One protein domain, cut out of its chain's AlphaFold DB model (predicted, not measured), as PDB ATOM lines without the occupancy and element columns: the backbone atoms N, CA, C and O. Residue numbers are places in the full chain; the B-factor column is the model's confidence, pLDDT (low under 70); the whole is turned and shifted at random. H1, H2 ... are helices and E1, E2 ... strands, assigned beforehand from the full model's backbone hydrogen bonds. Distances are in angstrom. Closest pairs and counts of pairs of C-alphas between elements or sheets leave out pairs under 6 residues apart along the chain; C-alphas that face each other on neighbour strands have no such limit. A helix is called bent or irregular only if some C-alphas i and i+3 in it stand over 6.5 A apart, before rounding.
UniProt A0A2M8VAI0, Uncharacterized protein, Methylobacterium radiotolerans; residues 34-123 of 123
ATOM      1  N   VAL A  34     -30.526 -24.050  30.462       96.31
ATOM      2  CA  VAL A  34     -31.491 -25.014  31.015       96.31
ATOM      3  C   VAL A  34     -32.812 -24.927  30.251       96.31
ATOM      4  O   VAL A  34     -33.363 -23.842  30.071       96.31
ATOM      5  N   ASN A  35     -33.350 -26.067  29.816       96.62
ATOM      6  CA  ASN A  35     -34.718 -26.188  29.308       96.62
ATOM      7  C   ASN A  35     -35.510 -27.092  30.257       96.62
ATOM      8  O   ASN A  35     -35.132 -28.242  30.448       96.62
ATOM      9  N   VAL A  36     -36.605 -26.598  30.837       97.62
ATOM     10  CA  VAL A  36     -37.473 -27.395  31.719       97.62
ATOM     11  C   VAL A  36     -38.818 -27.619  31.038       97.62
ATOM     12  O   VAL A  36     -39.445 -26.676  30.555       97.62
ATOM     13  N   ARG A  37     -39.270 -28.873  31.007       97.94
ATOM     14  CA  ARG A  37     -40.577 -29.289  30.483       97.94
ATOM     15  C   ARG A  37     -41.297 -30.160  31.503       97.94
ATOM     16  O   ARG A  37     -40.663 -30.946  32.199       97.94
ATOM     17  N   TYR A  38     -42.621 -30.075  31.537       97.50
ATOM     18  CA  TYR A  38     -43.479 -30.898  32.390       97.50
ATOM     19  C   TYR A  38     -44.338 -31.783  31.485       97.50
ATOM     20  O   TYR A  38     -45.084 -31.261  30.662       97.50
ATOM     21  N   ALA A  39     -44.186 -33.108  31.576       96.94
ATOM     22  CA  ALA A  39     -44.754 -34.028  30.583       96.94
ATOM     23  C   ALA A  39     -46.283 -34.175  30.686       96.94
ATOM     24  O   ALA A  39     -46.969 -34.214  29.669       96.94
ATOM     25  N   ALA A  40     -46.801 -34.265  31.911       95.00
ATOM     26  CA  ALA A  40     -48.229 -34.355  32.212       95.00
ATOM     27  C   ALA A  40     -48.473 -33.810  33.635       95.00
ATOM     28  O   ALA A  40     -48.653 -34.601  34.562       95.00
ATOM     29  N   PRO A  41     -48.396 -32.480  33.846       93.56
ATOM     30  CA  PRO A  41     -48.415 -31.889  35.185       93.56
ATOM     31  C   PRO A  41     -49.687 -32.216  35.973       93.56
ATOM     32  O   PRO A  41     -49.600 -32.490  37.164       93.56
ATOM     33  N   ASP A  42     -50.835 -32.320  35.300       92.06
ATOM     34  CA  ASP A  42     -52.131 -32.698  35.890       92.06
ATOM     35  C   ASP A  42     -52.213 -34.188  36.300       92.06
ATOM     36  O   ASP A  42     -53.254 -34.679  36.728       92.06
ATOM     37  N   ARG A  43     -51.124 -34.946  36.115       93.12
ATOM     38  CA  ARG A  43     -50.994 -36.380  36.433       93.12
ATOM     39  C   ARG A  43     -49.850 -36.676  37.407       93.12
ATOM     40  O   ARG A  43     -49.560 -37.848  37.642       93.12
ATOM     41  N   PHE A  44     -49.190 -35.648  37.934       94.31
ATOM     42  CA  PHE A  44     -48.203 -35.789  39.006       94.31
ATOM     43  C   PHE A  44     -48.870 -36.190  40.330       94.31
ATOM     44  O   PHE A  44     -50.063 -35.970  40.527       94.31
ATOM     45  N   THR A  45     -48.093 -36.759  41.249       91.44
ATOM     46  CA  THR A  45     -48.591 -37.200  42.562       91.44
ATOM     47  C   THR A  45     -49.186 -36.033  43.372       91.44
ATOM     48  O   THR A  45     -50.287 -36.167  43.901       91.44
ATOM     49  N   ASP A  46     -48.537 -34.861  43.369       87.75
ATOM     50  CA  ASP A  46     -49.041 -33.592  43.941       87.75
ATOM     51  C   ASP A  46     -49.731 -32.678  42.888       87.75
ATOM     52  O   ASP A  46     -49.701 -31.449  42.987       87.75
ATOM     53  N   ALA A  47     -50.347 -33.244  41.840       82.94
ATOM     54  CA  ALA A  47     -51.071 -32.449  40.836       82.94
ATOM     55  C   ALA A  47     -52.310 -31.739  41.409       82.94
ATOM     56  O   ALA A  47     -52.602 -30.591  41.064       82.94
ATOM     57  N   GLU A  48     -53.037 -32.421  42.296       71.19
ATOM     58  CA  GLU A  48     -54.272 -31.931  42.896       71.19
ATOM     59  C   GLU A  48     -54.087 -31.642  44.383       71.19
ATOM     60  O   GLU A  48     -53.874 -32.539  45.198       71.19
ATOM     61  N   ASN A  49     -54.294 -30.381  44.758       65.50
ATOM     62  CA  ASN A  49     -54.511 -29.998  46.145       65.50
ATOM     63  C   ASN A  49     -55.913 -30.472  46.579       65.50
ATOM     64  O   ASN A  49     -56.897 -29.730  46.521       65.50
ATOM     65  N   ARG A  50     -55.989 -31.747  46.969       56.53
ATOM     66  CA  ARG A  50     -57.218 -32.545  47.132       56.53
ATOM     67  C   ARG A  50     -58.216 -32.014  48.170       56.53
ATOM     68  O   ARG A  50     -59.362 -32.455  48.192       56.53
ATOM     69  N   PHE A  51     -57.790 -31.075  49.013       58.31
ATOM     70  CA  PHE A  51     -58.597 -30.456  50.069       58.31
ATOM     71  C   PHE A  51     -58.713 -28.926  49.934       58.31
ATOM     72  O   PHE A  51     -59.282 -28.278  50.809       58.31
ATOM     73  N   GLY A  52     -58.172 -28.329  48.863       61.31
ATOM     74  CA  GLY A  52     -58.111 -26.871  48.694       61.31
ATOM     75  C   GLY A  52     -57.177 -26.156  49.686       61.31
ATOM     76  O   GLY A  52     -57.204 -24.932  49.778       61.31
ATOM     77  N   SER A  53     -56.344 -26.905  50.414       62.00
ATOM     78  CA  SER A  53     -55.440 -26.450  51.476       62.00
ATOM     79  C   SER A  53     -54.028 -26.984  51.217       62.00
ATOM     80  O   SER A  53     -53.768 -28.163  51.437       62.00
ATOM     81  N   GLY A  54     -53.128 -26.142  50.710       72.81
ATOM     82  CA  GLY A  54     -51.850 -26.605  50.156       72.81
ATOM     83  C   GLY A  54     -51.249 -25.601  49.170       72.81
ATOM     84  O   GLY A  54     -51.921 -24.653  48.751       72.81
ATOM     85  N   GLN A  55     -50.004 -25.818  48.749       80.12
ATOM     86  CA  GLN A  55     -49.379 -25.012  47.698       80.12
ATOM     87  C   GLN A  55     -50.044 -25.298  46.332       80.12
ATOM     88  O   GLN A  55     -50.152 -26.459  45.945       80.12
ATOM     89  N   PRO A  56     -50.478 -24.290  45.548       85.88
ATOM     90  CA  PRO A  56     -51.022 -24.545  44.216       85.88
ATOM     91  C   PRO A  56     -49.949 -25.071  43.255       85.88
ATOM     92  O   PRO A  56     -48.890 -24.447  43.149       85.88
ATOM     93  N   LEU A  57     -50.262 -26.122  42.483       88.31
ATOM     94  CA  LEU A  57     -49.351 -26.776  41.525       88.31
ATOM     95  C   LEU A  57     -48.535 -25.776  40.692       88.31
ATOM     96  O   LEU A  57     -47.314 -25.874  40.636       88.31
ATOM     97  N   ARG A  58     -49.186 -24.751  40.119       90.94
ATOM     98  CA  ARG A  58     -48.530 -23.696  39.318       90.94
ATOM     99  C   ARG A  58     -47.323 -23.042  40.008       90.94
ATOM    100  O   ARG A  58     -46.373 -22.671  39.331       90.94
ATOM    101  N   VAL A  59     -47.358 -22.891  41.335       90.88
ATOM    102  CA  VAL A  59     -46.268 -22.284  42.110       90.88
ATOM    103  C   VAL A  59     -45.156 -23.303  42.341       90.88
ATOM    104  O   VAL A  59     -43.994 -22.967  42.165       90.88
ATOM    105  N   THR A  60     -45.502 -24.560  42.630       91.75
ATOM    106  CA  THR A  60     -44.541 -25.672  42.699       91.75
ATOM    107  C   THR A  60     -43.761 -25.817  41.387       91.75
ATOM    108  O   THR A  60     -42.537 -25.930  41.407       91.75
ATOM    109  N   LEU A  61     -44.438 -25.738  40.234       95.25
ATOM    110  CA  LEU A  61     -43.784 -25.780  38.918       95.25
ATOM    111  C   LEU A  61     -42.924 -24.530  38.654       95.25
ATOM    112  O   LEU A  61     -41.851 -24.637  38.058       95.25
ATOM    113  N   ALA A  62     -43.356 -23.346  39.098       95.69
ATOM    114  CA  ALA A  62     -42.562 -22.122  38.972       95.69
ATOM    115  C   ALA A  62     -41.269 -22.197  39.804       95.69
ATOM    116  O   ALA A  62     -40.185 -21.952  39.271       95.69
ATOM    117  N   GLU A  63     -41.361 -22.617  41.069       95.81
ATOM    118  CA  GLU A  63     -40.204 -22.767  41.956       95.81
ATOM    119  C   GLU A  63     -39.240 -23.854  41.481       95.81
ATOM    120  O   GLU A  63     -38.035 -23.620  41.464       95.81
ATOM    121  N   LEU A  64     -39.728 -25.007  41.008       96.50
ATOM    122  CA  LEU A  64     -38.854 -26.028  40.418       96.50
ATOM    123  C   LEU A  64     -38.135 -25.513  39.166       96.50
ATOM    124  O   LEU A  64     -36.935 -25.730  39.018       96.50
ATOM    125  N   THR A  65     -38.832 -24.772  38.299       97.31
ATOM    126  CA  THR A  65     -38.218 -24.152  37.112       97.31
ATOM    127  C   THR A  65     -37.116 -23.168  37.509       97.31
ATOM    128  O   THR A  65     -36.031 -23.197  36.924       97.31
ATOM    129  N   ARG A  66     -37.361 -22.337  38.530       97.56
ATOM    130  CA  ARG A  66     -36.364 -21.421  39.093       97.56
ATOM    131  C   ARG A  66     -35.165 -22.191  39.655       97.56
ATOM    132  O   ARG A  66     -34.046 -21.936  39.233       97.56
ATOM    133  N   ILE A  67     -35.393 -23.186  40.513       97.00
ATOM    134  CA  ILE A  67     -34.342 -24.010  41.134       97.00
ATOM    135  C   ILE A  67     -33.470 -24.703  40.077       97.00
ATOM    136  O   ILE A  67     -32.246 -24.644  40.173       97.00
ATOM    137  N   PHE A  68     -34.059 -25.317  39.044       96.88
ATOM    138  CA  PHE A  68     -33.282 -25.928  37.958       96.88
ATOM    139  C   PHE A  68     -32.468 -24.893  37.170       96.88
ATOM    140  O   PHE A  68     -31.323 -25.167  36.813       96.88
ATOM    141  N   THR A  69     -33.029 -23.704  36.930       95.62
ATOM    142  CA  THR A  69     -32.339 -22.606  36.236       95.62
ATOM    143  C   THR A  69     -31.165 -22.075  37.061       95.62
ATOM    144  O   THR A  69     -30.067 -21.940  36.527       95.62
ATOM    145  N   ASP A  70     -31.358 -21.846  38.362       95.81
ATOM    146  CA  ASP A  70     -30.326 -21.368  39.288       95.81
ATOM    147  C   ASP A  70     -29.188 -22.396  39.433       95.81
ATOM    148  O   ASP A  70     -28.008 -22.044  39.372       95.81
ATOM    149  N   LEU A  71     -29.528 -23.686  39.558       95.06
ATOM    150  CA  LEU A  71     -28.553 -24.781  39.598       95.06
ATOM    151  C   LEU A  71     -27.757 -24.891  38.294       95.06
ATOM    152  O   LEU A  71     -26.542 -25.075  38.344       95.06
ATOM    153  N   GLY A  72     -28.415 -24.753  37.140       94.19
ATOM    154  CA  GLY A  72     -27.742 -24.756  35.844       94.19
ATOM    155  C   GLY A  72     -26.827 -23.548  35.664       94.19
ATOM    156  O   GLY A  72     -25.661 -23.715  35.327       94.19
ATOM    157  N   ALA A  73     -27.296 -22.342  35.995       91.25
ATOM    158  CA  ALA A  73     -26.494 -21.120  35.934       91.25
ATOM    159  C   ALA A  73     -25.251 -21.162  36.844       91.25
ATOM    160  O   ALA A  73     -24.258 -20.494  36.554       91.25
ATOM    161  N   ALA A  74     -25.292 -21.944  37.927       92.44
ATOM    162  CA  ALA A  74     -24.176 -22.136  38.849       92.44
ATOM    163  C   ALA A  74     -23.224 -23.293  38.479       92.44
ATOM    164  O   ALA A  74     -22.209 -23.457  39.163       92.44
ATOM    165  N   ARG A  75     -23.552 -24.140  37.487       93.06
ATOM    166  CA  ARG A  75     -22.825 -25.403  37.222       93.06
ATOM    167  C   ARG A  75     -22.540 -25.725  35.759       93.06
ATOM    168  O   ARG A  75     -21.560 -26.422  35.518       93.06
ATOM    169  N   LEU A  76     -23.359 -25.255  34.824       94.50
ATOM    170  CA  LEU A  76     -23.155 -25.476  33.395       94.50
ATOM    171  C   LEU A  76     -22.088 -24.527  32.850       94.50
ATOM    172  O   LEU A  76     -22.043 -23.342  33.196       94.50
ATOM    173  N   ARG A  77     -21.258 -25.044  31.949       92.56
ATOM    174  CA  ARG A  77     -20.335 -24.247  31.138       92.56
ATOM    175  C   ARG A  77     -21.103 -23.385  30.122       92.56
ATOM    176  O   ARG A  77     -22.258 -23.683  29.825       92.56
ATOM    177  N   PRO A  78     -20.489 -22.323  29.563       88.19
ATOM    178  CA  PRO A  78     -21.130 -21.457  28.565       88.19
ATOM    179  C   PRO A  78     -21.681 -22.168  27.321       88.19
ATOM    180  O   PRO A  78     -22.618 -21.676  26.696       88.19
ATOM    181  N   ASP A  79     -21.076 -23.298  26.959       90.06
ATOM    182  CA  ASP A  79     -21.387 -24.153  25.815       90.06
ATOM    183  C   ASP A  79     -22.300 -25.345  26.155       90.06
ATOM    184  O   ASP A  79     -22.856 -25.954  25.242       90.06
ATOM    185  N   GLU A  80     -22.507 -25.647  27.440       94.06
ATOM    186  CA  GLU A  80     -23.328 -26.777  27.889       94.06
ATOM    187  C   GLU A  80     -24.829 -26.444  27.920       94.06
ATOM    188  O   GLU A  80     -25.267 -25.340  28.274       94.06
ATOM    189  N   ARG A  81     -25.649 -27.454  27.622       95.12
ATOM    190  CA  ARG A  81     -27.110 -27.386  27.672       95.12
ATOM    191  C   ARG A  81     -27.708 -28.582  28.406       95.12
ATOM    192  O   ARG A  81     -27.451 -29.735  28.072       95.12
ATOM    193  N   LEU A  82     -28.589 -28.296  29.361       97.31
ATOM    194  CA  LEU A  82     -29.340 -29.283  30.129       97.31
ATOM    195  C   LEU A  82     -30.832 -29.212  29.780       97.31
ATOM    196  O   LEU A  82     -31.546 -28.302  30.206       97.31
ATOM    197  N   ASP A  83     -31.318 -30.197  29.031       98.00
ATOM    198  CA  ASP A  83     -32.748 -30.391  28.785       98.00
ATOM    199  C   ASP A  83     -33.320 -31.357  29.842       98.00
ATOM    200  O   ASP A  83     -32.874 -32.500  29.951       98.00
ATOM    201  N   ILE A  84     -34.311 -30.904  30.615       98.38
ATOM    202  CA  ILE A  84     -34.988 -31.639  31.696       98.38
ATOM    203  C   ILE A  84     -36.467 -31.810  31.344       98.38
ATOM    204  O   ILE A  84     -37.183 -30.840  31.093       98.38
ATOM    205  N   THR A  85     -36.956 -33.047  31.402       98.56
ATOM    206  CA  THR A  85     -38.384 -33.374  31.364       98.56
ATOM    207  C   THR A  85     -38.805 -33.959  32.706       98.56
ATOM    208  O   THR A  85     -38.373 -35.047  33.088       98.56
ATOM    209  N   VAL A  86     -39.665 -33.244  33.425       98.31
ATOM    210  CA  VAL A  86     -40.253 -33.683  34.691       98.31
ATOM    211  C   VAL A  86     -41.433 -34.611  34.405       98.31
ATOM    212  O   VAL A  86     -42.342 -34.270  33.641       98.31
ATOM    213  N   LEU A  87     -41.390 -35.800  35.005       98.12
ATOM    214  CA  LEU A  87     -42.298 -36.919  34.749       98.12
ATOM    215  C   LEU A  87     -43.260 -37.195  35.914       98.12
ATOM    216  O   LEU A  87     -44.322 -37.769  35.691       98.12
ATOM    217  N   ASP A  88     -42.866 -36.860  37.143       97.00
ATOM    218  CA  ASP A  88     -43.682 -36.935  38.363       97.00
ATOM    219  C   ASP A  88     -43.072 -36.036  39.452       97.00
ATOM    220  O   ASP A  88     -41.845 -35.885  39.510       97.00
ATOM    221  N   ILE A  89     -43.924 -35.472  40.309       95.12
ATOM    222  CA  ILE A  89     -43.568 -34.701  41.506       95.12
ATOM    223  C   ILE A  89     -44.449 -35.197  42.657       95.12
ATOM    224  O   ILE A  89     -45.674 -35.198  42.537       95.12
ATOM    225  N   ASP A  90     -43.808 -35.553  43.763       92.88
ATOM    226  CA  ASP A  90     -44.399 -35.921  45.048       92.88
ATOM    227  C   ASP A  90     -43.642 -35.154  46.145       92.88
ATOM    228  O   ASP A  90     -42.423 -35.312  46.310       92.88
ATOM    229  N   LEU A  91     -44.321 -34.233  46.823       92.31
ATOM    230  CA  LEU A  91     -43.725 -33.351  47.822       92.31
ATOM    231  C   LEU A  91     -43.712 -34.031  49.193       92.31
ATOM    232  O   LEU A  91     -44.614 -34.784  49.546       92.31
ATOM    233  N   ALA A  92     -42.703 -33.712  50.006       92.00
ATOM    234  CA  ALA A  92     -42.549 -34.299  51.335       92.00
ATOM    235  C   ALA A  92     -43.798 -34.100  52.217       92.00
ATOM    236  O   ALA A  92     -44.370 -33.005  52.281       92.00
ATOM    237  N   GLY A  93     -44.163 -35.148  52.957       90.25
ATOM    238  CA  GLY A  93     -45.320 -35.153  53.848       90.25
ATOM    239  C   GLY A  93     -46.671 -35.109  53.135       90.25
ATOM    240  O   GLY A  93     -46.758 -34.863  51.938       90.25
ATOM    241  N   PHE A  94     -47.747 -35.292  53.900       85.62
ATOM    242  CA  PHE A  94     -49.118 -35.097  53.415       85.62
ATOM    243  C   PHE A  94     -49.777 -33.893  54.085       85.62
ATOM    244  O   PHE A  94     -49.539 -33.631  55.269       85.62
ATOM    245  N   ASP A  95     -50.632 -33.194  53.335       80.62
ATOM    246  CA  ASP A  95     -51.476 -32.123  53.865       80.62
ATOM    247  C   ASP A  95     -52.405 -32.677  54.960       80.62
ATOM    248  O   ASP A  95     -52.980 -33.760  54.825       80.62
ATOM    249  N   ARG A  96     -52.564 -31.939  56.062       78.00
ATOM    250  CA  ARG A  96     -53.457 -32.286  57.177       78.00
ATOM    251  C   ARG A  96     -54.815 -31.591  57.024       78.00
ATOM    252  O   ARG A  96     -54.894 -30.388  57.287       78.00
ATOM    253  N   PRO A  97     -55.903 -32.324  56.709       65.25
ATOM    254  CA  PRO A  97     -57.241 -31.746  56.688       65.25
ATOM    255  C   PRO A  97     -57.599 -31.148  58.054       65.25
ATOM    256  O   PRO A  97     -57.310 -31.741  59.096       65.25
ATOM    257  N   GLY A  98     -58.229 -29.972  58.048       65.31
ATOM    258  CA  GLY A  98     -58.691 -29.280  59.257       65.31
ATOM    259  C   GLY A  98     -57.689 -28.319  59.913       65.31
ATOM    260  O   GLY A  98     -58.096 -27.558  60.786       65.31
ATOM    261  N   PHE A  99     -56.421 -28.273  59.483       68.44
ATOM    262  CA  PHE A  99     -55.485 -27.218  59.897       68.44
ATOM    263  C   PHE A  99     -55.496 -26.065  58.885       68.44
ATOM    264  O   PHE A  99     -54.861 -26.129  57.834       68.44
ATOM    265  N   ALA A 100     -56.241 -25.006  59.206       62.12
ATOM    266  CA  ALA A 100     -56.438 -23.849  58.335       62.12
ATOM    267  C   ALA A 100     -55.226 -22.893  58.338       62.12
ATOM    268  O   ALA A 100     -55.226 -21.865  59.013       62.12
ATOM    269  N   THR A 101     -54.197 -23.219  57.556       72.25
ATOM    270  CA  THR A 101     -53.122 -22.286  57.173       72.25
ATOM    271  C   THR A 101     -53.221 -21.949  55.675       72.25
ATOM    272  O   THR A 101     -53.716 -22.774  54.902       72.25
ATOM    273  N   PRO A 102     -52.740 -20.772  55.214       66.69
ATOM    274  CA  PRO A 102     -52.885 -20.347  53.812       66.69
ATOM    275  C   PRO A 102     -52.270 -21.295  52.769       66.69
ATOM    276  O   PRO A 102     -52.700 -21.308  51.620       66.69
ATOM    277  N   THR A 103     -51.266 -22.077  53.166       71.25
ATOM    278  CA  THR A 103     -50.527 -23.036  52.329       71.25
ATOM    279  C   THR A 103     -50.660 -24.484  52.812       71.25
ATOM    280  O   THR A 103     -49.922 -25.344  52.343       71.25
ATOM    281  N   GLY A 104     -51.601 -24.770  53.722       76.50
ATOM    282  CA  GLY A 104     -51.744 -26.082  54.363       76.50
ATOM    283  C   GLY A 104     -50.642 -26.391  55.390       76.50
ATOM    284  O   GLY A 104     -49.607 -25.724  55.467       76.50
ATOM    285  N   LEU A 105     -50.883 -27.399  56.230       82.81
ATOM    286  CA  LEU A 105     -49.865 -27.998  57.095       82.81
ATOM    287  C   LEU A 105     -49.502 -29.366  56.521       82.81
ATOM    288  O   LEU A 105     -50.326 -30.277  56.580       82.81
ATOM    289  N   ARG A 106     -48.271 -29.524  56.023       87.00
ATOM    290  CA  ARG A 106     -47.728 -30.836  55.646       87.00
ATOM    291  C   ARG A 106     -46.991 -31.467  56.816       87.00
ATOM    292  O   ARG A 106     -46.157 -30.823  57.450       87.00
ATOM    293  N   VAL A 107     -47.294 -32.732  57.098       88.44
ATOM    294  CA  VAL A 107     -46.595 -33.527  58.118       88.44
ATOM    295  C   VAL A 107     -45.671 -34.508  57.412       88.44
ATOM    296  O   VAL A 107     -46.146 -35.450  56.781       88.44
ATOM    297  N   VAL A 108     -44.364 -34.265  57.517       92.50
ATOM    298  CA  VAL A 108     -43.316 -35.157  57.002       92.50
ATOM    299  C   VAL A 108     -43.037 -36.255  58.026       92.50
ATOM    300  O   VAL A 108     -42.939 -35.995  59.224       92.50
ATOM    301  N   THR A 109     -42.908 -37.483  57.541       93.12
ATOM    302  CA  THR A 109     -42.584 -38.697  58.299       93.12
ATOM    303  C   THR A 109     -41.627 -39.560  57.479       93.12
ATOM    304  O   THR A 109     -41.504 -39.363  56.270       93.12
ATOM    305  N   ASP A 110     -41.020 -40.580  58.088       94.06
ATOM    306  CA  ASP A 110     -40.145 -41.529  57.375       94.06
ATOM    307  C   ASP A 110     -40.866 -42.269  56.227       94.06
ATOM    308  O   ASP A 110     -40.239 -42.706  55.265       94.06
ATOM    309  N   ALA A 111     -42.199 -42.369  56.299       91.50
ATOM    310  CA  ALA A 111     -43.052 -42.956  55.265       91.50
ATOM    311  C   ALA A 111     -43.486 -41.965  54.165       91.50
ATOM    312  O   ALA A 111     -44.160 -42.370  53.221       91.50
ATOM    313  N   THR A 112     -43.143 -40.675  54.277       90.81
ATOM    314  CA  THR A 112     -43.545 -39.613  53.331       90.81
ATOM    315  C   THR A 112     -42.364 -38.752  52.835       90.81
ATOM    316  O   THR A 112     -42.419 -37.517  52.899       90.81
ATOM    317  N   PRO A 113     -41.270 -39.367  52.334       94.75
ATOM    318  CA  PRO A 113     -40.153 -38.635  51.745       94.75
ATOM    319  C   PRO A 113     -40.552 -37.977  50.409       94.75
ATOM    320  O   PRO A 113     -41.416 -38.498  49.703       94.75
ATOM    321  N   PRO A 114     -39.894 -36.876  50.005       95.00
ATOM    322  CA  PRO A 114     -40.105 -36.283  48.688       95.00
ATOM    323  C   PRO A 114     -39.575 -37.200  47.576       95.00
ATOM    324  O   PRO A 114     -38.521 -37.825  47.717       95.00
ATOM    325  N   ARG A 115     -40.253 -37.216  46.425       95.62
ATOM    326  CA  ARG A 115     -39.819 -37.929  45.214       95.62
ATOM    327  C   ARG A 115     -40.056 -37.057  43.984       95.62
ATOM    328  O   ARG A 115     -41.136 -36.517  43.780       95.62
ATOM    329  N   ILE A 116     -39.057 -36.970  43.112       96.50
ATOM    330  CA  ILE A 116     -39.186 -36.329  41.798       96.50
ATOM    331  C   ILE A 116     -38.649 -37.305  40.756       96.50
ATOM    332  O   ILE A 116     -37.578 -37.885  40.938       96.50
ATOM    333  N   ARG A 117     -39.389 -37.497  39.662       98.12
ATOM    334  CA  ARG A 117     -38.984 -38.365  38.551       98.12
ATOM    335  C   ARG A 117     -38.681 -37.513  37.328       98.12
ATOM    336  O   ARG A 117     -39.519 -36.726  36.892       98.12
ATOM    337  N   LEU A 118     -37.486 -37.682  36.775       97.88
ATOM    338  CA  LEU A 118     -36.932 -36.850  35.709       97.88
ATOM    339  C   LEU A 118     -36.419 -37.734  34.567       97.88
ATOM    340  O   LEU A 118     -35.865 -38.803  34.814       97.88
ATOM    341  N   ALA A 119     -36.535 -37.250  33.335       98.31
ATOM    342  CA  ALA A 119     -35.645 -37.617  32.238       98.31
ATOM    343  C   ALA A 119     -34.809 -36.384  31.882       98.31
ATOM    344  O   ALA A 119     -35.337 -35.271  31.878       98.31
ATOM    345  N   TYR A 120     -33.519 -36.553  31.600       97.81
ATOM    346  CA  TYR A 120     -32.635 -35.432  31.286       97.81
ATOM    347  C   TYR A 120     -31.592 -35.803  30.230       97.81
ATOM    348  O   TYR A 120     -31.213 -36.967  30.100       97.81
ATOM    349  N   SER A 121     -31.108 -34.801  29.498       97.81
ATOM    350  CA  SER A 121     -29.887 -34.902  28.699       97.81
ATOM    351  C   SER A 121     -29.023 -33.667  28.905       97.81
ATOM    352  O   SER A 121     -29.509 -32.552  28.715       97.81
ATOM    353  N   LEU A 122     -27.757 -33.886  29.255       96.81
ATOM    354  CA  LEU A 122     -26.696 -32.885  29.186       96.81
ATOM    355  C   LEU A 122     -26.006 -33.012  27.821       96.81
ATOM    356  O   LEU A 122     -25.795 -34.134  27.352       96.81
ATOM    357  N   ARG A 123     -25.710 -31.883  27.181       92.88
ATOM    358  CA  ARG A 123     -25.039 -31.770  25.881       92.88
ATOM    359  C   ARG A 123     -24.023 -30.642  25.909       92.88
ATOM    360  O   ARG A 123     -24.287 -29.686  26.672       92.88
TER     361      ARG A 123
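What this domain is: This is residues 34 to 123 of the 123 residues of an uncharacterized protein of Methylobacterium radiotolerans (UniProt A0A2M8VAI0). A narrow, twisted sheet of three strands, with E2 and E3 both bent along their length, has one helix, H1, packed over one face, slanting over E1 and E2. Two long stretches without a named element, residues 39 to 56 and 91 to 114, gather toward one end of the longest axis, and the short link from H1 to E2 makes the other end. The printed part has 90 residues, with the named elements E1, H1, E2 and E3 in that order along the chain; the sheet runs E1, E2, E3 and is mixed. The class is mixed, helices and strands, though under half of the residues are in named elements. The whole is only just loose, close to compact, with a radius of gyration of the C-alphas of 15.1 A and spans of 50 by 25 by 24 A.

Where its parts are: Begin with E2, residues 81 to 90, whose C-alphas run 26.0 A from (-27.110, -27.386, 27.672) to (-44.399, -35.921, 45.048). E3 is residues 115 to 122, 21.3 A long, and ends at C-alpha 122 at (-26.696, -32.885, 29.186). E1 is residues 34 to 38, 13.4 A long; find C-alpha 34 at (-31.491, -25.014, 31.015). H1, residues 57 to 73, is 24.2 A long.

How they stand to each other: Look first at E2, the inner strand, which bends by 64 degrees at residue 87. Its edge neighbour E1 is parallel at 31 degrees; find N 37 and O 84, 2.9 A apart, within hydrogen-bond range. E3, the other edge strand, is antiparallel to E2 at 166 degrees and forms a hairpin with it; N 85 and O 119, 2.8 A apart, are within hydrogen-bond range. E3 bends by 54 degrees at residue 119. H1 is on the sheet at a height over the sheet of 9.0 A and lies over E1 and E2; the sheet and H1 form two layers, a helix on one face of a sheet. On the local plane H1 stands at 33 degrees to E2, only just slantwise to the strands. The closest C-alphas of H1 and E1 are those of Thr 69 and Val 34, 5.8 A apart. E1, H1 and E2 form a strand-helix-strand unit, two parallel neighbour strands joined through a helix, with a left-handed crossover. In H1 every O i to N i+4 pair is within hydrogen-bond range.

The domain as a whole: The C-alphas farthest apart are those of Asp 79 and Gly 98, at 50.4 A. The printed part has no cut. The links E1 to H1 and E2 to E3 are long; within the second, residues 94 to 95 pair antiparallel with 106 to 107. The model's pLDDT is under 70 at residues 49 to 53, 97 to 100 and 102.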